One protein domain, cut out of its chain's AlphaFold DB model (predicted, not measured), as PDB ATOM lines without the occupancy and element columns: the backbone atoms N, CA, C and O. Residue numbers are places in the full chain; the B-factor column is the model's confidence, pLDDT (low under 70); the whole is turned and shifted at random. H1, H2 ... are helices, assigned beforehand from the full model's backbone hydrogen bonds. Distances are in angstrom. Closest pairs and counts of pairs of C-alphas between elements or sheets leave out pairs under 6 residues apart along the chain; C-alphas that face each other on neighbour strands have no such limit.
ATOM      1  N   PRO A  82     187.987 105.604 122.344       94.38
ATOM      2  CA  PRO A  82     187.697 106.533 121.254       94.38
ATOM      3  C   PRO A  82     186.755 105.941 120.192       94.38
ATOM      4  O   PRO A  82     185.961 106.669 119.609       94.38
ATOM      5  N   ALA A  83     186.777 104.619 119.971       95.44
ATOM      6  CA  ALA A  83     185.840 103.961 119.057       95.44
ATOM      7  C   ALA A  83     184.408 103.967 119.614       95.44
ATOM      8  O   ALA A  83     183.469 104.288 118.889       95.44
ATOM      9  N   ILE A  84     184.242 103.677 120.912       97.25
ATOM     10  CA  ILE A  84     182.944 103.779 121.604       97.25
ATOM     11  C   ILE A  84     182.413 105.215 121.518       97.25
ATOM     12  O   ILE A  84     181.239 105.418 121.215       97.25
ATOM     13  N   TYR A  85     183.283 106.202 121.740       97.75
ATOM     14  CA  TYR A  85     182.956 107.617 121.610       97.75
ATOM     15  C   TYR A  85     182.473 107.977 120.195       97.75
ATOM     16  O   TYR A  85     181.352 108.465 120.047       97.75
ATOM     17  N   LEU A  86     183.273 107.705 119.157       96.88
ATOM     18  CA  LEU A  86     182.948 108.072 117.772       96.88
ATOM     19  C   LEU A  86     181.678 107.372 117.270       96.88
ATOM     20  O   LEU A  86     180.822 108.013 116.659       96.88
ATOM     21  N   GLU A  87     181.506 106.081 117.569       96.38
ATOM     22  CA  GLU A  87     180.277 105.365 117.211       96.38
ATOM     23  C   GLU A  87     179.068 105.900 117.989       96.38
ATOM     24  O   GLU A  87     177.990 106.077 117.416       96.38
ATOM     25  N   GLY A  88     179.255 106.221 119.273       96.31
ATOM     26  CA  GLY A  88     178.240 106.852 120.108       96.31
ATOM     27  C   GLY A  88     177.760 108.179 119.521       96.31
ATOM     28  O   GLY A  88     176.552 108.379 119.380       96.31
ATOM     29  N   VAL A  89     178.685 109.047 119.095       94.88
ATOM     30  CA  VAL A  89     178.365 110.307 118.403       94.88
ATOM     31  C   VAL A  89     177.629 110.041 117.089       94.88
ATOM     32  O   VAL A  89     176.566 110.622 116.867       94.88
ATOM     33  N   ARG A  90     178.137 109.138 116.239       92.81
ATOM     34  CA  ARG A  90     177.514 108.808 114.944       92.81
ATOM     35  C   ARG A  90     176.061 108.357 115.109       92.81
ATOM     36  O   ARG A  90     175.183 108.799 114.369       92.81
ATOM     37  N   LEU A  91     175.794 107.492 116.086       92.00
ATOM     38  CA  LEU A  91     174.445 107.008 116.379       92.00
ATOM     39  C   LEU A  91     173.570 108.093 117.022       92.00
ATOM     40  O   LEU A  91     172.384 108.175 116.700       92.00
ATOM     41  N   ALA A  92     174.139 108.937 117.886       90.31
ATOM     42  CA  ALA A  92     173.435 110.042 118.535       90.31
ATOM     43  C   ALA A  92     172.976 111.131 117.548       90.31
ATOM     44  O   ALA A  92     171.914 111.729 117.730       90.31
ATOM     45  N   CYS A  93     173.705 111.318 116.446       86.31
ATOM     46  CA  CYS A  93     173.335 112.254 115.380       86.31
ATOM     47  C   CYS A  93     172.059 111.852 114.608       86.31
ATOM     48  O   CYS A  93     171.512 112.664 113.863       86.31
ATOM     49  N   ASN A  94     171.547 110.628 114.777       82.94
ATOM     50  CA  ASN A  94     170.373 110.124 114.061       82.94
ATOM     51  C   ASN A  94     169.220 109.802 115.025       82.94
ATOM     52  O   ASN A  94     169.400 109.126 116.034       82.94
ATOM     53  N   PHE A  95     168.012 110.277 114.698       78.56
ATOM     54  CA  PHE A  95     166.835 110.181 115.573       78.56
ATOM     55  C   PHE A  95     166.465 108.747 115.929       78.56
ATOM     56  O   PHE A  95     166.061 108.461 117.052       78.56
ATOM     57  N   ILE A  96     166.637 107.832 114.979       83.06
ATOM     58  CA  ILE A  96     166.284 106.423 115.148       83.06
ATOM     59  C   ILE A  96     167.245 105.743 116.130       83.06
ATOM     60  O   ILE A  96     166.842 104.858 116.880       83.06
ATOM     61  N   THR A  97     168.511 106.159 116.140       88.31
ATOM     62  CA  THR A  97     169.584 105.490 116.884       88.31
ATOM     63  C   THR A  97     170.071 106.266 118.105       88.31
ATOM     64  O   THR A  97     170.963 105.789 118.807       88.31
ATOM     65  N   VAL A  98     169.474 107.422 118.407       87.62
ATOM     66  CA  VAL A  98     169.963 108.332 119.452       87.62
ATOM     67  C   VAL A  98     170.076 107.694 120.825       87.62
ATOM     68  O   VAL A  98     171.063 107.904 121.518       87.62
ATOM     69  N   ALA A  99     169.099 106.871 121.208       90.25
ATOM     70  CA  ALA A  99     169.084 106.222 122.512       90.25
ATOM     71  C   ALA A  99     170.263 105.250 122.660       90.25
ATOM     72  O   ALA A  99     170.875 105.155 123.724       90.25
ATOM     73  N   HIS A 100     170.621 104.566 121.570       94.00
ATOM     74  CA  HIS A 100     171.791 103.699 121.539       94.00
ATOM     75  C   HIS A 100     173.085 104.517 121.619       94.00
ATOM     76  O   HIS A 100     173.951 104.199 122.428       94.00
ATOM     77  N   GLY A 101     173.183 105.611 120.855       94.31
ATOM     78  CA  GLY A 101     174.326 106.525 120.925       94.31
ATOM     79  C   GLY A 101     174.539 107.092 122.331       94.31
ATOM     80  O   GLY A 101     175.638 107.008 122.870       94.31
ATOM     81  N   LEU A 102     173.469 107.569 122.975       94.00
ATOM     82  CA  LEU A 102     173.486 108.043 124.364       94.00
ATOM     83  C   LEU A 102     173.942 106.958 125.348       94.00
ATOM     84  O   LEU A 102     174.716 107.251 126.251       94.00
ATOM     85  N   THR A 103     173.518 105.706 125.156       96.00
ATOM     86  CA  THR A 103     173.933 104.574 126.006       96.00
ATOM     87  C   THR A 103     175.431 104.286 125.872       96.00
ATOM     88  O   THR A 103     176.110 104.021 126.863       96.00
ATOM     89  N   MET A 104     175.973 104.364 124.657       97.56
ATOM     90  CA  MET A 104     177.412 104.203 124.433       97.56
ATOM     91  C   MET A 104     178.205 105.349 125.065       97.56
ATOM     92  O   MET A 104     179.158 105.099 125.802       97.56
ATOM     93  N   LEU A 105     177.785 106.595 124.836       97.50
ATOM     94  CA  LEU A 105     178.444 107.776 125.398       97.50
ATOM     95  C   LEU A 105     178.405 107.768 126.931       97.50
ATOM     96  O   LEU A 105     179.423 108.026 127.573       97.50
ATOM     97  N   SER A 106     177.265 107.412 127.529       96.38
ATOM     98  CA  SER A 106     177.118 107.360 128.984       96.38
ATOM     99  C   SER A 106     178.057 106.337 129.626       96.38
ATOM    100  O   SER A 106     178.625 106.634 130.676       96.38
ATOM    101  N   SER A 107     178.312 105.200 128.962       96.81
ATOM    102  CA  SER A 107     179.182 104.126 129.471       96.81
ATOM    103  C   SER A 107     180.637 104.547 129.726       96.81
ATOM    104  O   SER A 107     181.295 103.977 130.595       96.81
ATOM    105  N   ILE A 108     181.129 105.559 129.005       96.69
ATOM    106  CA  ILE A 108     182.504 106.074 129.125       96.69
ATOM    107  C   ILE A 108     182.564 107.531 129.609       96.69
ATOM    108  O   ILE A 108     183.638 108.010 129.969       96.69
ATOM    109  N   SER A 109     181.419 108.217 129.699       96.38
ATOM    110  CA  SER A 109     181.313 109.605 130.172       96.38
ATOM    111  C   SER A 109     181.966 109.913 131.532       96.38
ATOM    112  O   SER A 109     182.481 111.020 131.670       96.38
ATOM    113  N   PRO A 110     182.035 109.003 132.530       96.69
ATOM    114  CA  PRO A 110     182.668 109.326 133.813       96.69
ATOM    115  C   PRO A 110     184.189 109.514 133.741       96.69
ATOM    116  O   PRO A 110     184.783 110.002 134.696       96.69
ATOM    117  N   ILE A 111     184.830 109.083 132.650       95.75
ATOM    118  CA  ILE A 111     186.297 109.018 132.528       95.75
ATOM    119  C   ILE A 111     186.838 109.573 131.204       95.75
ATOM    120  O   ILE A 111     188.049 109.535 130.980       95.75
ATOM    121  N   ASP A 112     185.968 110.031 130.305       96.31
ATOM    122  CA  ASP A 112     186.336 110.554 128.991       96.31
ATOM    123  C   ASP A 112     185.615 111.880 128.735       96.31
ATOM    124  O   ASP A 112     184.387 111.930 128.663       96.31
ATOM    125  N   ALA A 113     186.381 112.968 128.621       96.94
ATOM    126  CA  ALA A 113     185.829 114.317 128.513       96.94
ATOM    127  C   ALA A 113     185.029 114.528 127.218       96.94
ATOM    128  O   ALA A 113     184.009 115.217 127.251       96.94
ATOM    129  N   TYR A 114     185.441 113.916 126.101       97.25
ATOM    130  CA  TYR A 114     184.734 114.034 124.825       97.25
ATOM    131  C   TYR A 114     183.388 113.318 124.888       97.25
ATOM    132  O   TYR A 114     182.361 113.895 124.523       97.25
ATOM    133  N   ALA A 115     183.369 112.094 125.417       97.44
ATOM    134  CA  ALA A 115     182.131 111.347 125.587       97.44
ATOM    135  C   ALA A 115     181.204 111.987 126.623       97.44
ATOM    136  O   ALA A 115     179.997 112.051 126.393       97.44
ATOM    137  N   CYS A 116     181.754 112.508 127.724       97.50
ATOM    138  CA  CYS A 116     181.002 113.258 128.728       97.50
ATOM    139  C   CYS A 116     180.345 114.494 128.121       97.50
ATOM    140  O   CYS A 116     179.142 114.712 128.288       97.50
ATOM    141  N   PHE A 117     181.114 115.254 127.338       96.75
ATOM    142  CA  PHE A 117     180.606 116.442 126.680       96.75
ATOM    143  C   PHE A 117     179.507 116.108 125.667       96.75
ATOM    144  O   PHE A 117     178.421 116.685 125.730       96.75
ATOM    145  N   SER A 118     179.740 115.138 124.778       95.44
ATOM    146  CA  SER A 118     178.725 114.683 123.820       95.44
ATOM    147  C   SER A 118     177.473 114.157 124.519       95.44
ATOM    148  O   SER A 118     176.366 114.491 124.106       95.44
ATOM    149  N   HIS A 119     177.618 113.381 125.595       95.38
ATOM    150  CA  HIS A 119     176.487 112.878 126.371       95.38
ATOM    151  C   HIS A 119     175.627 114.030 126.909       95.38
ATOM    152  O   HIS A 119     174.422 114.069 126.652       95.38
ATOM    153  N   GLY A 120     176.245 115.013 127.573       93.19
ATOM    154  CA  GLY A 120     175.548 116.193 128.094       93.19
ATOM    155  C   GLY A 120     174.892 117.029 126.993       93.19
ATOM    156  O   GLY A 120     173.754 117.480 127.145       93.19
ATOM    157  N   LEU A 121     175.572 117.179 125.856       91.44
ATOM    158  CA  LEU A 121     175.088 117.899 124.681       91.44
ATOM    159  C   LEU A 121     173.824 117.263 124.084       91.44
ATOM    160  O   LEU A 121     172.813 117.948 123.915       91.44
ATOM    161  N   PHE A 122     173.845 115.952 123.824       89.69
ATOM    162  CA  PHE A 122     172.689 115.231 123.285       89.69
ATOM    163  C   PHE A 122     171.543 115.141 124.308       89.69
ATOM    164  O   PHE A 122     170.392 115.326 123.923       89.69
ATOM    165  N   LEU A 123     171.813 114.956 125.608       89.12
ATOM    166  CA  LEU A 123     170.767 115.001 126.646       89.12
ATOM    167  C   LEU A 123     170.074 116.369 126.718       89.12
ATOM    168  O   LEU A 123     168.848 116.447 126.834       89.12
ATOM    169  N   THR A 124     170.858 117.448 126.632       86.69
ATOM    170  CA  THR A 124     170.351 118.831 126.624       86.69
ATOM    171  C   THR A 124     169.383 119.047 125.465       86.69
ATOM    172  O   THR A 124     168.314 119.640 125.612       86.69
ATOM    173  N   ALA A 125     169.752 118.517 124.312       82.56
ATOM    174  CA  ALA A 125     169.028 118.646 123.069       82.56
ATOM    175  C   ALA A 125     167.769 117.799 122.923       82.56
ATOM    176  O   ALA A 125     166.800 118.231 122.291       82.56
ATOM    177  N   THR A 126     167.784 116.593 123.487       79.94
ATOM    178  CA  THR A 126     166.616 115.710 123.517       79.94
ATOM    179  C   THR A 126     165.644 116.085 124.635       79.94
ATOM    180  O   THR A 126     164.582 115.476 124.744       79.94
ATOM    181  N   GLY A 127     165.975 117.087 125.456       74.75
ATOM    182  CA  GLY A 127     165.107 117.584 126.520       74.75
ATOM    183  C   GLY A 127     165.188 116.805 127.833       74.75
ATOM    184  O   GLY A 127     164.342 117.002 128.706       74.75
ATOM    185  N   ASN A 128     166.212 115.970 128.019       70.31
ATOM    186  CA  ASN A 128     166.430 115.179 129.236       70.31
ATOM    187  C   ASN A 128     167.164 115.992 130.319       70.31
ATOM    188  O   ASN A 128     168.157 115.556 130.897       70.31
ATOM    189  N   GLY A 129     166.672 117.202 130.609       65.50
ATOM    190  CA  GLY A 129     167.389 118.207 131.405       65.50
ATOM    191  C   GLY A 129     167.766 117.791 132.835       65.50
ATOM    192  O   GLY A 129     168.719 118.334 133.381       65.50
ATOM    193  N   ARG A 130     167.073 116.816 133.444       70.19
ATOM    194  CA  ARG A 130     167.394 116.334 134.805       70.19
ATOM    195  C   ARG A 130     168.711 115.562 134.881       70.19
ATOM    196  O   ARG A 130     169.361 115.588 135.917       70.19
ATOM    197  N   GLU A 131     169.099 114.882 133.808       80.94
ATOM    198  CA  GLU A 131     170.348 114.110 133.763       80.94
ATOM    199  C   GLU A 131     171.553 115.000 133.414       80.94
ATOM    200  O   GLU A 131     172.687 114.689 133.774       80.94
ATOM    201  N   VAL A 132     171.302 116.154 132.782       84.25
ATOM    202  CA  VAL A 132     172.341 117.093 132.330       84.25
ATOM    203  C   VAL A 132     173.149 117.665 133.495       84.25
ATOM    204  O   VAL A 132     174.350 117.860 133.347       84.25
ATOM    205  N   GLU A 133     172.537 117.916 134.656       85.19
ATOM    206  CA  GLU A 133     173.235 118.521 135.800       85.19
ATOM    207  C   GLU A 133     174.371 117.630 136.327       85.19
ATOM    208  O   GLU A 133     175.495 118.103 136.509       85.19
ATOM    209  N   ALA A 134     174.110 116.331 136.496       89.06
ATOM    210  CA  ALA A 134     175.115 115.370 136.947       89.06
ATOM    211  C   ALA A 134     176.249 115.206 135.920       89.06
ATOM    212  O   ALA A 134     177.428 115.156 136.284       89.06
ATOM    213  N   VAL A 135     175.901 115.178 134.629       93.19
ATOM    214  CA  VAL A 135     176.889 115.114 133.541       93.19
ATOM    215  C   VAL A 135     177.721 116.395 133.485       93.19
ATOM    216  O   VAL A 135     178.929 116.327 133.290       93.19
ATOM    217  N   ASN A 136     177.117 117.559 133.730       91.62
ATOM    218  CA  ASN A 136     177.828 118.836 133.770       91.62
ATOM    219  C   ASN A 136     178.845 118.886 134.906       91.62
ATOM    220  O   ASN A 136     179.991 119.250 134.666       91.62
ATOM    221  N   ALA A 137     178.459 118.480 136.118       92.88
ATOM    222  CA  ALA A 137     179.397 118.388 137.236       92.88
ATOM    223  C   ALA A 137     180.587 117.477 136.887       92.88
ATOM    224  O   ALA A 137     181.732 117.913 136.961       92.88
ATOM    225  N   THR A 138     180.298 116.273 136.383       96.19
ATOM    226  CA  THR A 138     181.318 115.304 135.950       96.19
ATOM    227  C   THR A 138     182.251 115.887 134.886       96.19
ATOM    228  O   THR A 138     183.466 115.742 134.971       96.19
ATOM    229  N   PHE A 139     181.708 116.584 133.887       97.12
ATOM    230  CA  PHE A 139     182.508 117.197 132.829       97.12
ATOM    231  C   PHE A 139     183.494 118.232 133.381       97.12
ATOM    232  O   PHE A 139     184.662 118.229 132.996       97.12
ATOM    233  N   TRP A 140     183.053 119.077 134.318       96.06
ATOM    234  CA  TRP A 140     183.914 120.080 134.949       96.06
ATOM    235  C   TRP A 140     184.977 119.490 135.882       96.06
ATOM    236  O   TRP A 140     185.971 120.170 136.127       96.06
ATOM    237  N   ASP A 141     184.805 118.254 136.350       96.81
ATOM    238  CA  ASP A 141     185.848 117.511 137.068       96.81
ATOM    239  C   ASP A 141     186.891 116.902 136.110       96.81
ATOM    240  O   ASP A 141     188.047 116.708 136.489       96.81
ATOM    241  N   LEU A 142     186.508 116.624 134.856       96.75
ATOM    242  CA  LEU A 142     187.389 116.049 133.831       96.75
ATOM    243  C   LEU A 142     188.251 117.090 133.105       96.75
ATOM    244  O   LEU A 142     189.306 116.739 132.574       96.75
ATOM    245  N   VAL A 143     187.819 118.354 133.050       96.25
ATOM    246  CA  VAL A 143     188.530 119.422 132.328       96.25
ATOM    247  C   VAL A 143     189.143 120.449 133.289       96.25
ATOM    248  O   VAL A 143     188.463 120.959 134.177       96.25
ATOM    249  N   PRO A 144     190.422 120.828 133.110       94.00
ATOM    250  CA  PRO A 144     191.121 121.691 134.065       94.00
ATOM    251  C   PRO A 144     190.723 123.171 133.969       94.00
ATOM    252  O   PRO A 144     191.014 123.954 134.873       94.00
ATOM    253  N   SER A 145     190.105 123.594 132.863       94.25
ATOM    254  CA  SER A 145     189.793 124.998 132.601       94.25
ATOM    255  C   SER A 145     188.636 125.161 131.614       94.25
ATOM    256  O   SER A 145     188.242 124.229 130.915       94.25
ATOM    257  N   PHE A 146     188.108 126.384 131.529       92.62
ATOM    258  CA  PHE A 146     187.139 126.761 130.497       92.62
ATOM    259  C   PHE A 146     187.716 126.687 129.080       92.62
ATOM    260  O   PHE A 146     186.995 126.363 128.145       92.62
ATOM    261  N   GLU A 147     189.005 126.981 128.917       92.44
ATOM    262  CA  GLU A 147     189.687 126.879 127.625       92.44
ATOM    263  C   GLU A 147     189.741 125.423 127.156       92.44
ATOM    264  O   GLU A 147     189.308 125.127 126.048       92.44
ATOM    265  N   ALA A 148     190.138 124.502 128.041       94.31
ATOM    266  CA  ALA A 148     190.117 123.071 127.748       94.31
ATOM    267  C   ALA A 148     188.696 122.575 127.432       94.31
ATOM    268  O   ALA A 148     188.505 121.785 126.509       94.31
ATOM    269  N   ALA A 149     187.689 123.076 128.155       94.56
ATOM    270  CA  ALA A 149     186.291 122.779 127.867       94.56
ATOM    271  C   ALA A 149     185.876 123.242 126.460       94.56
ATOM    272  O   ALA A 149     185.202 122.497 125.751       94.56
ATOM    273  N   ASN A 150     186.291 124.443 126.040       92.12
ATOM    274  CA  ASN A 150     186.030 124.949 124.691       92.12
ATOM    275  C   ASN A 150     186.708 124.091 123.625       92.12
ATOM    276  O   ASN A 150     186.046 123.728 122.662       92.12
ATOM    277  N   THR A 151     187.971 123.698 123.817       93.81
ATOM    278  CA  THR A 151     188.659 122.790 122.886       93.81
ATOM    279  C   THR A 151     187.905 121.472 122.726       93.81
ATOM    280  O   THR A 151     187.705 121.013 121.604       93.81
ATOM    281  N   VAL A 152     187.428 120.879 123.829       96.12
ATOM    282  CA  VAL A 152     186.590 119.668 123.773       96.12
ATOM    283  C   VAL A 152     185.299 119.930 122.998       96.12
ATOM    284  O   VAL A 152     184.932 119.129 122.139       96.12
ATOM    285  N   GLY A 153     184.631 121.051 123.275       93.56
ATOM    286  CA  GLY A 153     183.405 121.446 122.589       93.56
ATOM    287  C   GLY A 153     183.595 121.607 121.083       93.56
ATOM    288  O   GLY A 153     182.859 121.001 120.308       93.56
ATOM    289  N   GLU A 154     184.611 122.356 120.656       91.94
ATOM    290  CA  GLU A 154     184.946 122.564 119.243       91.94
ATOM    291  C   GLU A 154     185.275 121.250 118.528       91.94
ATOM    292  O   GLU A 154     184.742 120.993 117.446       91.94
ATOM    293  N   LEU A 155     186.079 120.380 119.150       94.06
ATOM    294  CA  LEU A 155     186.438 119.085 118.569       94.06
ATOM    295  C   LEU A 155     185.213 118.169 118.425       94.06
ATOM    296  O   LEU A 155     185.028 117.522 117.397       94.06
ATOM    297  N   VAL A 156     184.330 118.144 119.429       94.88
ATOM    298  CA  VAL A 156     183.077 117.376 119.372       94.88
ATOM    299  C   VAL A 156     182.156 117.911 118.279       94.88
ATOM    300  O   VAL A 156     181.572 117.119 117.539       94.88
ATOM    301  N   MET A 157     182.023 119.232 118.154       90.75
ATOM    302  CA  MET A 157     181.222 119.841 117.090       90.75
ATOM    303  C   MET A 157     181.789 119.512 115.709       90.75
ATOM    304  O   MET A 157     181.018 119.193 114.803       90.75
ATOM    305  N   TYR A 158     183.117 119.510 115.565       91.19
ATOM    306  CA  TYR A 158     183.779 119.008 114.366       91.19
ATOM    307  C   TYR A 158     183.404 117.544 114.103       91.19
ATOM    308  O   TYR A 158     182.899 117.248 113.022       91.19
ATOM    309  N   HIS A 159     183.527 116.636 115.076       93.25
ATOM    310  CA  HIS A 159     183.140 115.233 114.873       93.25
ATOM    311  C   HIS A 159     181.669 115.082 114.469       93.25
ATOM    312  O   HIS A 159     181.364 114.352 113.529       93.25
ATOM    313  N   ILE A 160     180.753 115.811 115.112       90.31
ATOM    314  CA  ILE A 160     179.331 115.811 114.736       90.31
ATOM    315  C   ILE A 160     179.150 116.286 113.287       90.31
ATOM    316  O   ILE A 160     178.427 115.637 112.533       90.31
ATOM    317  N   SER A 161     179.852 117.351 112.876       86.25
ATOM    318  CA  SER A 161     179.824 117.900 111.507       86.25
ATOM    319  C   SER A 161     180.325 116.935 110.418       86.25
ATOM    320  O   SER A 161     180.153 117.186 109.234       86.25
ATOM    321  N   ARG A 162     180.991 115.845 110.801       87.25
ATOM    322  CA  ARG A 162     181.522 114.836 109.873       87.25
ATOM    323  C   ARG A 162     180.746 113.524 109.941       87.25
ATOM    324  O   ARG A 162     180.631 112.802 108.961       87.25
ATOM    325  N   LEU A 163     180.206 113.208 111.117       88.56
ATOM    326  CA  LEU A 163     179.493 111.960 111.381       88.56
ATOM    327  C   LEU A 163     177.996 112.036 111.105       88.56
ATOM    328  O   LEU A 163     177.326 110.999 111.099       88.56
ATOM    329  N   HIS A 164     177.452 113.232 110.878       76.00
ATOM    330  CA  HIS A 164     176.089 113.341 110.390       76.00
ATOM    331  C   HIS A 164     175.997 112.718 108.987       76.00
ATOM    332  O   HIS A 164     176.701 113.095 108.057       76.00
ATOM    333  N   ALA A 165     175.108 111.745 108.810       59.91
ATOM    334  CA  ALA A 165     174.842 111.183 107.492       59.91
ATOM    335  C   ALA A 165     173.784 112.033 106.774       59.91
ATOM    336  O   ALA A 165     172.657 112.177 107.261       59.91
ATOM    337  N   GLU A 166     174.122 112.572 105.602       52.53
ATOM    338  CA  GLU A 166     173.130 113.137 104.686       52.53
ATOM    339  C   GLU A 166     172.146 112.028 104.258       52.53
ATOM    340  O   GLU A 166     172.545 110.959 103.806       52.53
ATOM    341  N   GLY A 167     170.837 112.252 104.426       51.16
ATOM    342  CA  GLY A 167     169.790 111.387 103.854       51.16
ATOM    343  C   GLY A 167     169.042 110.449 104.815       51.16
ATOM    344  O   GLY A 167     167.946 109.999 104.479       51.16
ATOM    345  N   THR A 168     169.522 110.201 106.036       49.56
ATOM    346  CA  THR A 168     168.679 109.587 107.086       49.56
ATOM    347  C   THR A 168     167.832 110.659 107.751       49.56
ATOM    348  O   THR A 168     168.389 111.703 108.060       49.56
ATOM    349  N   ARG A 169     166.521 110.417 107.958       48.25
ATOM    350  CA  ARG A 169     165.547 111.347 108.579       48.25
ATOM    351  C   ARG A 169     166.215 112.206 109.651       48.25
ATOM    352  O   ARG A 169     166.362 111.783 110.797       48.25
ATOM    353  N   LEU A 170     166.641 113.389 109.219       54.47
ATOM    354  CA  LEU A 170     167.336 114.346 110.052       54.47
ATOM    355  C   LEU A 170     166.398 114.688 111.202       54.47
ATOM    356  O   LEU A 170     165.172 114.645 111.048       54.47
ATOM    357  N   TRP A 171     166.969 115.054 112.340       58.59
ATOM    358  CA  TRP A 171     166.256 115.687 113.444       58.59
ATOM    359  C   TRP A 171     165.705 117.068 113.037       58.59
ATOM    360  O   TRP A 171     165.880 118.047 113.754       58.59
ATOM    361  N   ASN A 172     165.049 117.185 111.884       50.53
ATOM    362  CA  ASN A 172     164.519 118.418 111.343       50.53
ATOM    363  C   ASN A 172     163.570 119.000 112.405       50.53
ATOM    364  O   ASN A 172     162.535 118.401 112.719       50.53
ATOM    365  N   ARG A 173     163.981 120.102 113.049       51.19
ATOM    366  CA  ARG A 173     163.231 120.807 114.111       51.19
ATOM    367  C   ARG A 173     162.925 119.995 115.382       51.19
ATOM    368  O   ARG A 173     161.980 120.318 116.110       51.19
ATOM    369  N   SER A 174     163.676 118.925 115.640       54.00
ATOM    370  CA  SER A 174     163.380 117.982 116.731       54.00
ATOM    371  C   SER A 174     164.222 118.207 117.992       54.00
ATOM    372  O   SER A 174     163.836 117.736 119.059       54.00
ATOM    373  N   TRP A 175     165.325 118.956 117.895       61.78
ATOM    374  CA  TRP A 175     166.102 119.373 119.060       61.78
ATOM    375  C   TRP A 175     165.302 120.431 119.815       61.78
ATOM    376  O   TRP A 175     165.033 121.522 119.304       61.78
ATOM    377  N   ARG A 176     164.839 120.081 121.012       59.78
ATOM    378  CA  ARG A 176     164.002 120.949 121.837       59.78
ATOM    379  C   ARG A 176     164.672 121.116 123.182       59.78
ATOM    380  O   ARG A 176     164.798 120.163 123.945       59.78
ATOM    381  N   PHE A 177     165.002 122.360 123.508       60.16
ATOM    382  CA  PHE A 177     165.285 122.745 124.883       60.16
ATOM    383  C   PHE A 177     163.992 122.619 125.689       60.16
ATOM    384  O   PHE A 177     163.194 123.550 125.752       60.16
ATOM    385  N   VAL A 178     163.738 121.440 126.254       59.91
ATOM    386  CA  VAL A 178     162.563 121.233 127.112       59.91
ATOM    387  C   VAL A 178     162.758 121.947 128.454       59.91
ATOM    388  O   VAL A 178     161.799 122.451 129.028       59.91
ATOM    389  N   VAL A 179     164.005 122.039 128.931       66.69
ATOM    390  CA  VAL A 179     164.375 122.717 130.179       66.69
ATOM    391  C   VAL A 179     165.689 123.456 129.964       66.69
ATOM    392  O   VAL A 179     166.676 122.811 129.621       66.69
ATOM    393  N   SER A 180     165.715 124.772 130.174       71.12
ATOM    394  CA  SER A 180     166.927 125.605 130.124       71.12
ATOM    395  C   SER A 180     167.213 126.258 131.479       71.12
ATOM    396  O   SER A 180     166.258 126.589 132.179       71.12
ATOM    397  N   PRO A 181     168.481 126.523 131.844       74.62
ATOM    398  CA  PRO A 181     168.804 127.227 133.075       74.62
ATOM    399  C   PRO A 181     168.379 128.697 132.993       74.62
ATOM    400  O   PRO A 181     168.544 129.337 131.952       74.62
ATOM    401  N   ASP A 182     167.969 129.277 134.120       79.06
ATOM    402  CA  ASP A 182     167.607 130.701 134.205       79.06
ATOM    403  C   ASP A 182     168.779 131.639 133.842       79.06
ATOM    404  O   ASP A 182     168.571 132.782 133.427       79.06
ATOM    405  N   CYS A 183     170.030 131.159 133.957       82.19
ATOM    406  CA  CYS A 183     171.229 131.903 133.555       82.19
ATOM    407  C   CYS A 183     171.337 132.148 132.050       82.19
ATOM    408  O   CYS A 183     172.123 133.007 131.647       82.19
ATOM    409  N   LEU A 184     170.602 131.401 131.220       77.12
ATOM    410  CA  LEU A 184     170.897 131.310 129.791       77.12
ATOM    411  C   LEU A 184     170.717 132.650 129.078       77.12
ATOM    412  O   LEU A 184     171.574 133.042 128.295       77.12
ATOM    413  N   GLY A 185     169.674 133.407 129.432       75.56
ATOM    414  CA  GLY A 185     169.431 134.748 128.885       75.56
ATOM    415  C   GLY A 185     170.435 135.819 129.334       75.56
ATOM    416  O   GLY A 185     170.385 136.939 128.838       75.56
ATOM    417  N   ARG A 186     171.330 135.497 130.277       79.19
ATOM    418  CA  ARG A 186     172.377 136.399 130.795       79.19
ATOM    419  C   ARG A 186     173.783 136.002 130.333       79.19
ATOM    420  O   ARG A 186     174.736 136.700 130.661       79.19
ATOM    421  N   CYS A 187     173.912 134.887 129.615       79.44
ATOM    422  CA  CYS A 187     175.172 134.405 129.056       79.44
ATOM    423  C   CYS A 187     175.320 134.852 127.594       79.44
ATOM    424  O   CYS A 187     174.326 134.984 126.878       79.44
ATOM    425  N   SER A 188     176.556 135.033 127.127       70.94
ATOM    426  CA  SER A 188     176.865 135.305 125.714       70.94
ATOM    427  C   SER A 188     177.960 134.380 125.182       70.94
ATOM    428  O   SER A 188     178.651 133.715 125.956       70.94
ATOM    429  N   TYR A 189     178.152 134.369 123.857       64.25
ATOM    430  CA  TYR A 189     179.320 133.736 123.233       64.25
ATOM    431  C   TYR A 189     180.602 134.293 123.872       64.25
ATOM    432  O   TYR A 189     180.729 135.507 124.035       64.25
ATOM    433  N   GLY A 190     181.511 133.417 124.306       65.31
ATOM    434  CA  GLY A 190     182.742 133.797 125.017       65.31
ATOM    435  C   GLY A 190     182.572 134.203 126.491       65.31
ATOM    436  O   GLY A 190     183.571 134.370 127.183       65.31
ATOM    437  N   ALA A 191     181.339 134.314 127.001       73.50
ATOM    438  CA  ALA A 191     181.038 134.617 128.404       73.50
ATOM    439  C   ALA A 191     179.845 133.782 128.907       73.50
ATOM    440  O   ALA A 191     178.871 134.301 129.460       73.50
ATOM    441  N   CYS A 192     179.898 132.468 128.676       81.31
ATOM    442  CA  CYS A 192     178.938 131.521 129.233       81.31
ATOM    443  C   CYS A 192     179.435 130.977 130.577       81.31
ATOM    444  O   CYS A 192     180.633 130.792 130.790       81.31
ATOM    445  N   CYS A 193     178.518 130.734 131.513       87.75
ATOM    446  CA  CYS A 193     178.863 130.083 132.772       87.75
ATOM    447  C   CYS A 193     178.835 128.554 132.627       87.75
ATOM    448  O   CYS A 193     178.274 128.010 131.675       87.75
ATOM    449  N   ARG A 194     179.376 127.852 133.630       89.75
ATOM    450  CA  ARG A 194     179.481 126.385 133.643       89.75
ATOM    451  C   ARG A 194     178.138 125.679 133.454       89.75
ATOM    452  O   ARG A 194     178.074 124.655 132.795       89.75
ATOM    453  N   ASN A 195     177.056 126.245 133.988       86.25
ATOM    454  CA  ASN A 195     175.707 125.670 133.893       86.25
ATOM    455  C   ASN A 195     175.084 125.848 132.507       86.25
ATOM    456  O   ASN A 195     174.236 125.068 132.088       86.25
ATOM    457  N   CYS A 196     175.492 126.901 131.807       86.12
ATOM    458  CA  CYS A 196     174.943 127.293 130.523       86.12
ATOM    459  C   CYS A 196     175.814 126.774 129.343       86.12
ATOM    460  O   CYS A 196     175.462 126.993 128.186       86.12
ATOM    461  N   PHE A 197     176.911 126.050 129.621       89.06
ATOM    462  CA  PHE A 197     177.905 125.600 128.636       89.06
ATOM    463  C   PHE A 197     177.330 124.644 127.577       89.06
ATOM    464  O   PHE A 197     177.370 124.954 126.389       89.06
ATOM    465  N   PHE A 198     176.715 123.525 127.981       88.69
ATOM    466  CA  PHE A 198     176.102 122.581 127.031       88.69
ATOM    467  C   PHE A 198     174.976 123.201 126.211       88.69
ATOM    468  O   PHE A 198     174.859 122.931 125.022       88.69
ATOM    469  N   TYR A 199     174.168 124.062 126.831       84.56
ATOM    470  CA  TYR A 199     173.073 124.768 126.166       84.56
ATOM    471  C   TYR A 199     173.563 125.662 125.035       84.56
ATOM    472  O   TYR A 199     172.891 125.783 124.010       84.56
ATOM    473  N   TRP A 200     174.739 126.264 125.211       83.81
ATOM    474  CA  TRP A 200     175.354 127.085 124.186       83.81
ATOM    475  C   TRP A 200     175.710 126.263 122.940       83.81
ATOM    476  O   TRP A 200     175.287 126.604 121.842       83.81
ATOM    477  N   TYR A 201     176.385 125.127 123.109       85.56
ATOM    478  CA  TYR A 201     176.722 124.241 121.989       85.56
ATOM    479  C   TYR A 201     175.504 123.526 121.399       85.56
ATOM    480  O   TYR A 201     175.398 123.368 120.184       85.56
ATOM    481  N   ALA A 202     174.538 123.143 122.235       83.19
ATOM    482  CA  ALA A 202     173.288 122.553 121.771       83.19
ATOM    483  C   ALA A 202     172.524 123.537 120.878       83.19
ATOM    484  O   ALA A 202     171.883 123.121 119.920       83.19
ATOM    485  N   ARG A 203     172.617 124.847 121.145       75.88
ATOM    486  CA  ARG A 203     172.008 125.869 120.288       75.88
ATOM    487  C   ARG A 203     172.642 125.881 118.903       75.88
ATOM    488  O   ARG A 203     171.901 125.964 117.929       75.88
ATOM    489  N   GLU A 204     173.962 125.763 118.808       73.06
ATOM    490  CA  GLU A 204     174.651 125.662 117.517       73.06
ATOM    491  C   GLU A 204     174.196 124.408 116.750       73.06
ATOM    492  O   GLU A 204     173.858 124.501 115.572       73.06
ATOM    493  N   LEU A 205     174.042 123.263 117.430       73.00
ATOM    494  CA  LEU A 205     173.473 122.055 116.811       73.00
ATOM    495  C   LEU A 205     172.049 122.255 116.269       73.00
ATOM    496  O   LEU A 205     171.715 121.694 115.233       73.00
ATOM    497  N   CYS A 206     171.219 123.063 116.932       62.94
ATOM    498  CA  CYS A 206     169.843 123.343 116.503       62.94
ATOM    499  C   CYS A 206     169.720 124.408 115.402       62.94
ATOM    500  O   CYS A 206     168.675 124.492 114.763       62.94
ATOM    501  N   ILE A 207     170.703 125.305 115.263       51.62
ATOM    502  CA  ILE A 207     170.648 126.434 114.316       51.62
ATOM    503  C   ILE A 207     171.230 126.046 112.958       51.62
ATOM    504  O   ILE A 207     170.774 126.559 111.936       51.62
ATOM    505  N   PHE A 208     172.204 125.135 112.934       39.06
ATOM    506  CA  PHE A 208     172.847 124.691 111.699       39.06
ATOM    507  C   PHE A 208     172.112 123.549 110.967       39.06
ATOM    508  O   PHE A 208     172.567 123.166 109.889       39.06
ATOM    509  N   TYR A 209     170.972 123.054 111.484       40.44
ATOM    510  CA  TYR A 209     170.179 121.963 110.882       40.44
ATOM    511  C   TYR A 209     168.659 122.181 110.917       40.44
ATOM    512  O   TYR A 209     168.091 122.390 112.013       40.44
TER     513      TYR A 209
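AT A GLANCE: This is residues 82 to 209 of the 209 residues of the protein "Uncharacterized protein At2g12130" of Arabidopsis thaliana (UniProt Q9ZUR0). Helix H3 runs through the middle of a compact helical body, with H1 and H2 packed on one side of it and H4 on another; H5 and H6 cross H3 steeply. H1, H2 and H3 form an up-and-down bundle, each running against the one before it, and a long link without named helix winds round the outside from H5 to H6. The printed part has 128 residues, six named helices, H1 to H6 in order, and no named strand: all helix. It is compact, with a radius of gyration of the C-alphas of 13.4 A and spans of 36 by 30 by 25 A.

HOW THE PARTS SIT: H1, residues 82 to 92, and H2, residues 98 to 108, form a helical hairpin; their closest C-alphas, Ala 92 and Val 98, are 4.0 A apart. H3, residues 113 to 126, is the hub and touches the five other helices. It touches H2 at a shallow tilt of 31 degrees, opposite ways, the closest C-alphas being Leu 105 and Ala 115 at 5.1 A. H4, residues 129 to 142, touches H3 at 16 degrees, a shallow tilt, opposite ways, with C-alphas Gly 120 and Val 132 closest at 5.4 A. H5, residues 146 to 163, touches H3 with residues 152 to 156 alone, at a steep tilt of 68 degrees, only just short of about perpendicular; C-alphas Tyr 114 and Val 152 are closest at 6.0 A. H6, residues 197 to 207, touches H3 at a steep tilt of 59 degrees, with C-alphas Leu 121 and Phe 198 closest at 5.3 A. Every O i to N i+4 pair is within hydrogen-bond range in H1, H3, H5 and H6, against 6 of 7 in H2 and 8 of 10 in H4.

IN THESE COORDINATES: H1 begins at C-alpha 82 (187.697, 106.533, 121.254). From first to last C-alpha H3 measures 19.9 A, H4 20.3 A and H5 25.4 A. H6 ends at C-alpha 207 (170.648, 126.434, 114.316).

THE WHOLE: The printed part has no cut. The link from H5 to H6 is long, with 33 residues. Residues 165 to 179 and 206 to 209 are among those under pLDDT 70.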